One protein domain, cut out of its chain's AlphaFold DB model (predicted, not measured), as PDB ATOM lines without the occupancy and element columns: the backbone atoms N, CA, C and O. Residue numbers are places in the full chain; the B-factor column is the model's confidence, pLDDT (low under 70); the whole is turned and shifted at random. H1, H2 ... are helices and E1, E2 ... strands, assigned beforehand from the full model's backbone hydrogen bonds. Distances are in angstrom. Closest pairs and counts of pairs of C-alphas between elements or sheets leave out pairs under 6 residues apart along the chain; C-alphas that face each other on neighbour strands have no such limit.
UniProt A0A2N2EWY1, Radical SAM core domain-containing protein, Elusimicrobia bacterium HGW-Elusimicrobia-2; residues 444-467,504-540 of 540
ATOM      1  N   LEU A 444     152.369 124.191 153.889       84.50
ATOM      2  CA  LEU A 444     152.464 122.734 153.766       84.50
ATOM      3  C   LEU A 444     152.249 122.077 155.140       84.50
ATOM      4  O   LEU A 444     152.967 122.386 156.091       84.50
ATOM      5  N   TYR A 445     151.280 121.168 155.234       87.81
ATOM      6  CA  TYR A 445     150.976 120.373 156.428       87.81
ATOM      7  C   TYR A 445     151.416 118.919 156.256       87.81
ATOM      8  O   TYR A 445     151.383 118.391 155.146       87.81
ATOM      9  N   GLY A 446     151.767 118.267 157.367       87.50
ATOM     10  CA  GLY A 446     152.224 116.877 157.411       87.50
ATOM     11  C   GLY A 446     153.747 116.737 157.476       87.50
ATOM     12  O   GLY A 446     154.492 117.673 157.191       87.50
ATOM     13  N   SER A 447     154.214 115.547 157.859       90.50
ATOM     14  CA  SER A 447     155.642 115.200 157.885       90.50
ATOM     15  C   SER A 447     155.990 114.271 156.724       90.50
ATOM     16  O   SER A 447     155.309 113.268 156.510       90.50
ATOM     17  N   TYR A 448     157.061 114.575 155.989       90.94
ATOM     18  CA  TYR A 448     157.403 113.931 154.717       90.94
ATOM     19  C   TYR A 448     158.854 113.457 154.682       90.94
ATOM     20  O   TYR A 448     159.743 114.177 155.124       90.94
ATOM     21  N   LYS A 449     159.099 112.282 154.087       91.12
ATOM     22  CA  LYS A 449     160.463 111.794 153.789       91.12
ATOM     23  C   LYS A 449     161.109 112.558 152.629       91.12
ATOM     24  O   LYS A 449     162.317 112.747 152.622       91.12
ATOM     25  N   TYR A 450     160.281 113.001 151.681       89.94
ATOM     26  CA  TYR A 450     160.670 113.741 150.478       89.94
ATOM     27  C   TYR A 450     159.756 114.978 150.320       89.94
ATOM     28  O   TYR A 450     158.831 114.944 149.501       89.94
ATOM     29  N   PRO A 451     159.899 116.038 151.143       88.75
ATOM     30  CA  PRO A 451     158.998 117.200 151.123       88.75
ATOM     31  C   PRO A 451     158.843 117.835 149.734       88.75
ATOM     32  O   PRO A 451     157.748 118.209 149.317       88.75
ATOM     33  N   GLU A 452     159.930 117.893 148.972       88.81
ATOM     34  CA  GLU A 452     159.984 118.399 147.606       88.81
ATOM     35  C   GLU A 452     159.093 117.611 146.632       88.81
ATOM     36  O   GLU A 452     158.633 118.171 145.637       88.81
ATOM     37  N   ALA A 453     158.763 116.350 146.938       86.31
ATOM     38  CA  ALA A 453     157.915 115.514 146.098       86.31
ATOM     39  C   ALA A 453     156.423 115.913 146.122       86.31
ATOM     40  O   ALA A 453     155.681 115.439 145.260       86.31
ATOM     41  N   VAL A 454     155.989 116.792 147.039       83.50
ATOM     42  CA  VAL A 454     154.622 117.369 147.099       83.50
ATOM     43  C   VAL A 454     154.565 118.879 146.831       83.50
ATOM     44  O   VAL A 454     153.474 119.441 146.765       83.50
ATOM     45  N   MET A 455     155.706 119.553 146.631       77.00
ATOM     46  CA  MET A 455     155.768 121.021 146.494       77.00
ATOM     47  C   MET A 455     155.059 121.594 145.255       77.00
ATOM     48  O   MET A 455     154.811 122.794 145.201       77.00
ATOM     49  N   CYS A 456     154.739 120.775 144.251       73.94
ATOM     50  CA  CYS A 456     154.082 121.159 142.994       73.94
ATOM     51  C   CYS A 456     154.838 122.208 142.145       73.94
ATOM     52  O   CYS A 456     154.254 122.811 141.241       73.94
ATOM     53  N   GLN A 457     156.140 122.400 142.397       68.94
ATOM     54  CA  GLN A 457     156.973 123.432 141.760       68.94
ATOM     55  C   GLN A 457     157.638 122.973 140.454       68.94
ATOM     56  O   GLN A 457     157.597 123.684 139.452       68.94
ATOM     57  N   THR A 458     158.269 121.794 140.445       66.75
ATOM     58  CA  THR A 458     158.985 121.255 139.274       66.75
ATOM     59  C   THR A 458     158.755 119.755 139.146       66.75
ATOM     60  O   THR A 458     158.610 119.058 140.148       66.75
ATOM     61  N   LYS A 459     158.712 119.244 137.908       79.50
ATOM     62  CA  LYS A 459     158.715 117.797 137.658       79.50
ATOM     63  C   LYS A 459     160.146 117.289 137.561       79.50
ATOM     64  O   LYS A 459     160.937 117.866 136.820       79.50
ATOM     65  N   LYS A 460     160.445 116.180 138.239       84.25
ATOM     66  CA  LYS A 460     161.686 115.414 138.041       84.25
ATOM     67  C   LYS A 460     161.377 113.984 137.598       84.25
ATOM     68  O   LYS A 460     160.300 113.449 137.882       84.25
ATOM     69  N   ASN A 461     162.341 113.380 136.912       88.81
ATOM     70  CA  ASN A 461     162.333 111.960 136.589       88.81
ATOM     71  C   ASN A 461     162.996 111.198 137.740       88.81
ATOM     72  O   ASN A 461     164.103 111.533 138.146       88.81
ATOM     73  N   VAL A 462     162.313 110.188 138.262       92.50
ATOM     74  CA  VAL A 462     162.812 109.297 139.320       92.50
ATOM     75  C   VAL A 462     162.397 107.863 139.006       92.50
ATOM     76  O   VAL A 462     161.562 107.625 138.125       92.50
ATOM     77  N   ARG A 463     162.901 106.894 139.764       93.56
ATOM     78  CA  ARG A 463     162.241 105.595 139.912       93.56
ATOM     79  C   ARG A 463     161.506 105.580 141.251       93.56
ATOM     80  O   ARG A 463     162.004 106.090 142.247       93.56
ATOM     81  N   CYS A 464     160.306 105.011 141.292       93.50
ATOM     82  CA  CYS A 464     159.559 104.837 142.535       93.50
ATOM     83  C   CYS A 464     159.052 103.403 142.694       93.50
ATOM     84  O   CYS A 464     158.786 102.707 141.709       93.50
ATOM     85  N   ARG A 465     158.927 102.957 143.943       94.00
ATOM     86  CA  ARG A 465     158.428 101.632 144.322       94.00
ATOM     87  C   ARG A 465     157.433 101.809 145.459       94.00
ATOM     88  O   ARG A 465     157.772 102.452 146.445       94.00
ATOM     89  N   THR A 466     156.233 101.252 145.321       93.94
ATOM     90  CA  THR A 466     155.251 101.227 146.412       93.94
ATOM     91  C   THR A 466     155.322  99.924 147.193       93.94
ATOM     92  O   THR A 466     155.688  98.888 146.634       93.94
ATOM     93  N   ASP A 467     154.942  99.990 148.465       94.00
ATOM     94  CA  ASP A 467     154.663  98.847 149.324       94.00
ATOM     95  C   ASP A 467     153.149  98.612 149.541       94.00
ATOM     96  O   ASP A 467     152.749  97.867 150.432       94.00
ATOM     97  N   LYS A 504     158.862  96.171 142.677       93.69
ATOM     98  CA  LYS A 504     159.975  96.722 141.882       93.69
ATOM     99  C   LYS A 504     159.881  98.228 141.655       93.69
ATOM    100  O   LYS A 504     158.787  98.795 141.578       93.69
ATOM    101  N   TYR A 505     161.045  98.850 141.491       93.62
ATOM    102  CA  TYR A 505     161.176 100.235 141.051       93.62
ATOM    103  C   TYR A 505     160.644 100.416 139.623       93.62
ATOM    104  O   TYR A 505     160.919  99.615 138.729       93.62
ATOM    105  N   ARG A 506     159.861 101.476 139.410       90.12
ATOM    106  CA  ARG A 506     159.222 101.831 138.135       90.12
ATOM    107  C   ARG A 506     159.489 103.301 137.821       90.12
ATOM    108  O   ARG A 506     159.396 104.149 138.704       90.12
ATOM    109  N   TYR A 507     159.796 103.609 136.564       90.06
ATOM    110  CA  TYR A 507     160.061 104.976 136.109       90.06
ATOM    111  C   TYR A 507     158.867 105.918 136.350       90.06
ATOM    112  O   TYR A 507     157.717 105.569 136.075       90.06
ATOM    113  N   CYS A 508     159.136 107.125 136.845       85.12
ATOM    114  CA  CYS A 508     158.139 108.127 137.200       85.12
ATOM    115  C   CYS A 508     158.596 109.541 136.783       85.12
ATOM    116  O   CYS A 508     159.486 110.100 137.421       85.12
ATOM    117  N   PRO A 509     157.960 110.174 135.777       81.75
ATOM    118  CA  PRO A 509     158.280 111.537 135.330       81.75
ATOM    119  C   PRO A 509     157.514 112.620 136.117       81.75
ATOM    120  O   PRO A 509     157.188 113.687 135.599       81.75
ATOM    121  N   ASN A 510     157.069 112.287 137.329       82.38
ATOM    122  CA  ASN A 510     155.982 112.972 138.029       82.38
ATOM    123  C   ASN A 510     156.319 113.315 139.489       82.38
ATOM    124  O   ASN A 510     155.438 113.793 140.216       82.38
ATOM    125  N   PHE A 511     157.577 113.105 139.891       85.81
ATOM    126  CA  PHE A 511     158.126 113.597 141.150       85.81
ATOM    127  C   PHE A 511     157.920 115.110 141.261       85.81
ATOM    128  O   PHE A 511     157.997 115.809 140.253       85.81
ATOM    129  N   GLY A 512     157.636 115.598 142.467       83.88
ATOM    130  CA  GLY A 512     157.248 116.988 142.719       83.88
ATOM    131  C   GLY A 512     155.736 117.209 142.795       83.88
ATOM    132  O   GLY A 512     155.304 118.265 143.233       83.88
ATOM    133  N   TYR A 513     154.925 116.220 142.406       85.88
ATOM    134  CA  TYR A 513     153.458 116.275 142.471       85.88
ATOM    135  C   TYR A 513     152.846 114.963 143.015       85.88
ATOM    136  O   TYR A 513     151.749 114.578 142.611       85.88
ATOM    137  N   CYS A 514     153.573 114.198 143.833       87.06
ATOM    138  CA  CYS A 514     153.089 112.948 144.433       87.06
ATOM    139  C   CYS A 514     151.834 113.185 145.294       87.06
ATOM    140  O   CYS A 514     151.625 114.296 145.780       87.06
ATOM    141  N   ASN A 515     151.007 112.155 145.522       88.00
ATOM    142  CA  ASN A 515     149.936 112.295 146.507       88.00
ATOM    143  C   ASN A 515     150.581 112.392 147.907       88.00
ATOM    144  O   ASN A 515     151.467 111.592 148.216       88.00
ATOM    145  N   PRO A 516     150.154 113.320 148.781       88.31
ATOM    146  CA  PRO A 516     150.718 113.449 150.121       88.31
ATOM    147  C   PRO A 516     150.708 112.169 150.973       88.31
ATOM    148  O   PRO A 516     151.609 111.973 151.785       88.31
ATOM    149  N   CYS A 517     149.739 111.268 150.789       87.88
ATOM    150  CA  CYS A 517     149.705 109.978 151.482       87.88
ATOM    151  C   CYS A 517     150.806 109.008 151.032       87.88
ATOM    152  O   CYS A 517     151.220 108.188 151.849       87.88
ATOM    153  N   ASP A 518     151.309 109.123 149.795       89.38
ATOM    154  CA  ASP A 518     152.353 108.240 149.256       89.38
ATOM    155  C   ASP A 518     153.699 108.437 149.994       89.38
ATOM    156  O   ASP A 518     154.448 107.488 150.228       89.38
ATOM    157  N   ILE A 519     154.006 109.681 150.380       90.56
ATOM    158  CA  ILE A 519     155.334 110.103 150.872       90.56
ATOM    159  C   ILE A 519     155.359 110.591 152.332       90.56
ATOM    160  O   ILE A 519     156.418 110.994 152.830       90.56
ATOM    161  N   LYS A 520     154.209 110.605 153.021       90.44
ATOM    162  CA  LYS A 520     154.146 110.980 154.441       90.44
ATOM    163  C   LYS A 520     154.869 109.956 155.307       90.44
ATOM    164  O   LYS A 520     154.762 108.753 155.067       90.44
ATOM    165  N   LEU A 521     155.524 110.435 156.358       89.69
ATOM    166  CA  LEU A 521     156.031 109.577 157.419       89.69
ATOM    167  C   LEU A 521     154.834 108.974 158.166       89.69
ATOM    168  O   LEU A 521     154.050 109.681 158.794       89.69
ATOM    169  N   LYS A 522     154.689 107.655 158.076       86.00
ATOM    170  CA  LYS A 522     153.690 106.845 158.776       86.00
ATOM    171  C   LYS A 522     154.379 105.803 159.660       86.00
ATOM    172  O   LYS A 522     155.550 105.463 159.480       86.00
ATOM    173  N   THR A 523     153.623 105.285 160.618       80.56
ATOM    174  CA  THR A 523     153.967 104.047 161.322       80.56
ATOM    175  C   THR A 523     153.531 102.869 160.450       80.56
ATOM    176  O   THR A 523     152.391 102.856 159.983       80.56
ATOM    177  N   ASN A 524     154.413 101.902 160.188       77.75
ATOM    178  CA  ASN A 524     154.058 100.710 159.406       77.75
ATOM    179  C   ASN A 524     153.290  99.668 160.246       77.75
ATOM    180  O   ASN A 524     153.125  99.819 161.459       77.75
ATOM    181  N   ARG A 525     152.842  98.573 159.612       74.69
ATOM    182  CA  ARG A 525     152.108  97.490 160.299       74.69
ATOM    183  C   ARG A 525     152.917  96.786 161.404       74.69
ATOM    184  O   ARG A 525     152.329  96.150 162.270       74.69
ATOM    185  N   PHE A 526     154.244  96.943 161.406       77.31
ATOM    186  CA  PHE A 526     155.170  96.438 162.426       77.31
ATOM    187  C   PHE A 526     155.470  97.460 163.541       77.31
ATOM    188  O   PHE A 526     156.399  97.266 164.322       77.31
ATOM    189  N   LEU A 527     154.704  98.556 163.624       74.19
ATOM    190  CA  LEU A 527     154.866  99.657 164.586       74.19
ATOM    191  C   LEU A 527     156.175 100.467 164.455       74.19
ATOM    192  O   LEU A 527     156.493 101.277 165.327       74.19
ATOM    193  N   GLN A 528     156.905 100.325 163.346       78.12
ATOM    194  CA  GLN A 528     158.110 101.112 163.072       78.12
ATOM    195  C   GLN A 528     157.721 102.502 162.545       78.12
ATOM    196  O   GLN A 528     156.939 102.620 161.599       78.12
ATOM    197  N   LYS A 529     158.268 103.557 163.161       82.06
ATOM    198  CA  LYS A 529     158.086 104.958 162.743       82.06
ATOM    199  C   LYS A 529     158.999 105.310 161.561       82.06
ATOM    200  O   LYS A 529     160.030 104.678 161.362       82.06
ATOM    201  N   GLY A 530     158.649 106.366 160.822       80.81
ATOM    202  CA  GLY A 530     159.489 106.923 159.749       80.81
ATOM    203  C   GLY A 530     159.366 106.223 158.389       80.81
ATOM    204  O   GLY A 530     160.157 106.482 157.488       80.81
ATOM    205  N   HIS A 531     158.377 105.346 158.226       86.00
ATOM    206  CA  HIS A 531     158.125 104.609 156.991       86.00
ATOM    207  C   HIS A 531     157.263 105.427 156.000       86.00
ATOM    208  O   HIS A 531     156.469 106.267 156.415       86.00
ATOM    209  N   THR A 532     157.391 105.172 154.694       90.50
ATOM    210  CA  THR A 532     156.626 105.813 153.603       90.50
ATOM    211  C   THR A 532     156.057 104.776 152.640       90.50
ATOM    212  O   THR A 532     156.722 103.783 152.368       90.50
ATOM    213  N   ALA A 533     154.867 105.026 152.077       91.62
ATOM    214  CA  ALA A 533     154.198 104.089 151.160       91.62
ATOM    215  C   ALA A 533     154.923 103.924 149.815       91.62
ATOM    216  O   ALA A 533     154.742 102.939 149.097       91.62
ATOM    217  N   VAL A 534     155.700 104.941 149.445       92.44
ATOM    218  CA  VAL A 534     156.502 104.985 148.232       92.44
ATOM    219  C   VAL A 534     157.941 105.336 148.596       92.44
ATOM    220  O   VAL A 534     158.211 106.394 149.166       92.44
ATOM    221  N   ASP A 535     158.864 104.450 148.233       93.19
ATOM    222  CA  ASP A 535     160.290 104.756 148.168       93.19
ATOM    223  C   ASP A 535     160.621 105.409 146.828       93.19
ATOM    224  O   ASP A 535     160.075 105.042 145.777       93.19
ATOM    225  N   ILE A 536     161.541 106.370 146.875       92.38
ATOM    226  CA  ILE A 536     161.991 107.137 145.719       92.38
ATOM    227  C   ILE A 536     163.496 106.963 145.568       92.38
ATOM    228  O   ILE A 536     164.257 107.126 146.521       92.38
ATOM    229  N   ASP A 537     163.884 106.640 144.343       93.38
ATOM    230  CA  ASP A 537     165.243 106.437 143.882       93.38
ATOM    231  C   ASP A 537     165.525 107.474 142.786       93.38
ATOM    232  O   ASP A 537     164.836 107.535 141.758       93.38
ATOM    233  N   PHE A 538     166.478 108.359 143.061       89.56
ATOM    234  CA  PHE A 538     166.821 109.471 142.186       89.56
ATOM    235  C   PHE A 538     167.753 108.971 141.087       89.56
ATOM    236  O   PHE A 538     168.789 108.378 141.360       89.56
ATOM    237  N   ILE A 539     167.356 109.200 139.837       85.31
ATOM    238  CA  ILE A 539     168.194 108.895 138.679       85.31
ATOM    239  C   ILE A 539     169.190 110.052 138.555       85.31
ATOM    240  O   ILE A 539     168.746 111.200 138.456       85.31
ATOM    241  N   GLU A 540     170.487 109.743 138.603       58.50
ATOM    242  CA  GLU A 540     171.585 110.685 138.312       58.50
ATOM    243  C   GLU A 540     171.594 111.120 136.834       58.50
ATOM    244  O   GLU A 540     171.296 110.268 135.960       58.50
TER     245      GLU A 540
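AT A GLANCE: This is residues 444 to 467 and 504 to 540 of the 540 residues of the protein "Radical SAM core domain-containing protein" of Elusimicrobia bacterium HGW-Elusimicrobia-2 (UniProt A0A2N2EWY1). A small, strongly twisted sheet of three strands has two one-turn helices, H1 and H2, grazing it, and a long loop, residues 520 to 533, leads from H2 to the last strand. The printed part has 61 residues with two named helices and three named strands in the order H1, E1, E2, H2, E3; the sheet runs E2, E1, E3, antiparallel throughout. The class is mixed, helices and strands, with under half of the residues in named elements. The whole is compact, with a radius of gyration of the C-alphas of 11.5 A and spans of 32 by 29 by 17 A.

HOW THE PARTS SIT: H1, residues 451 to 454, only just touches H2, residues 516 to 519, with 3 pairs of C-alphas within 8 A; the closest, Val 454 and Pro 516, are 6.3 A apart. E1, residues 460 to 466, is the inner strand. E2, residues 506 to 511, is its antiparallel neighbour at 127 degrees, with N 508 and O 462 2.8 A apart, within hydrogen-bond range. E3, residues 534 to 538, is antiparallel to E1 at 144 degrees, with N 463 and O 537 at 2.9 A. H1 only grazes the sheet with residues 452 to 454, H2 with 517 to 519. E2, H2 and E3 form a split strand-helix-strand unit, two strands of one sheet with the helix between them along the chain and E1 between them in the sheet; its crossover is right-handed. Both helices are too short for an O i to N i+4 pair; the one O i to N i+3 pair is within range in H1, not in H2.

IN THESE COORDINATES: H1 begins at C-alpha 451, (158.998, 117.200, 151.123). E1 is 17.7 A long, E2 12.2 A and E3 12.8 A, ending at C-alpha 538, (166.821, 109.471, 142.186).

THE WHOLE: The C-alphas farthest apart, Thr 458 and Phe 526, are 34.2 A apart. Residues 468 to 503 are not printed, and C-alphas 467 and 504 are 9.4 A apart across the cut. The link from H2 to E3 is long. Residues 457, 458 and 540 have pLDDT under 70.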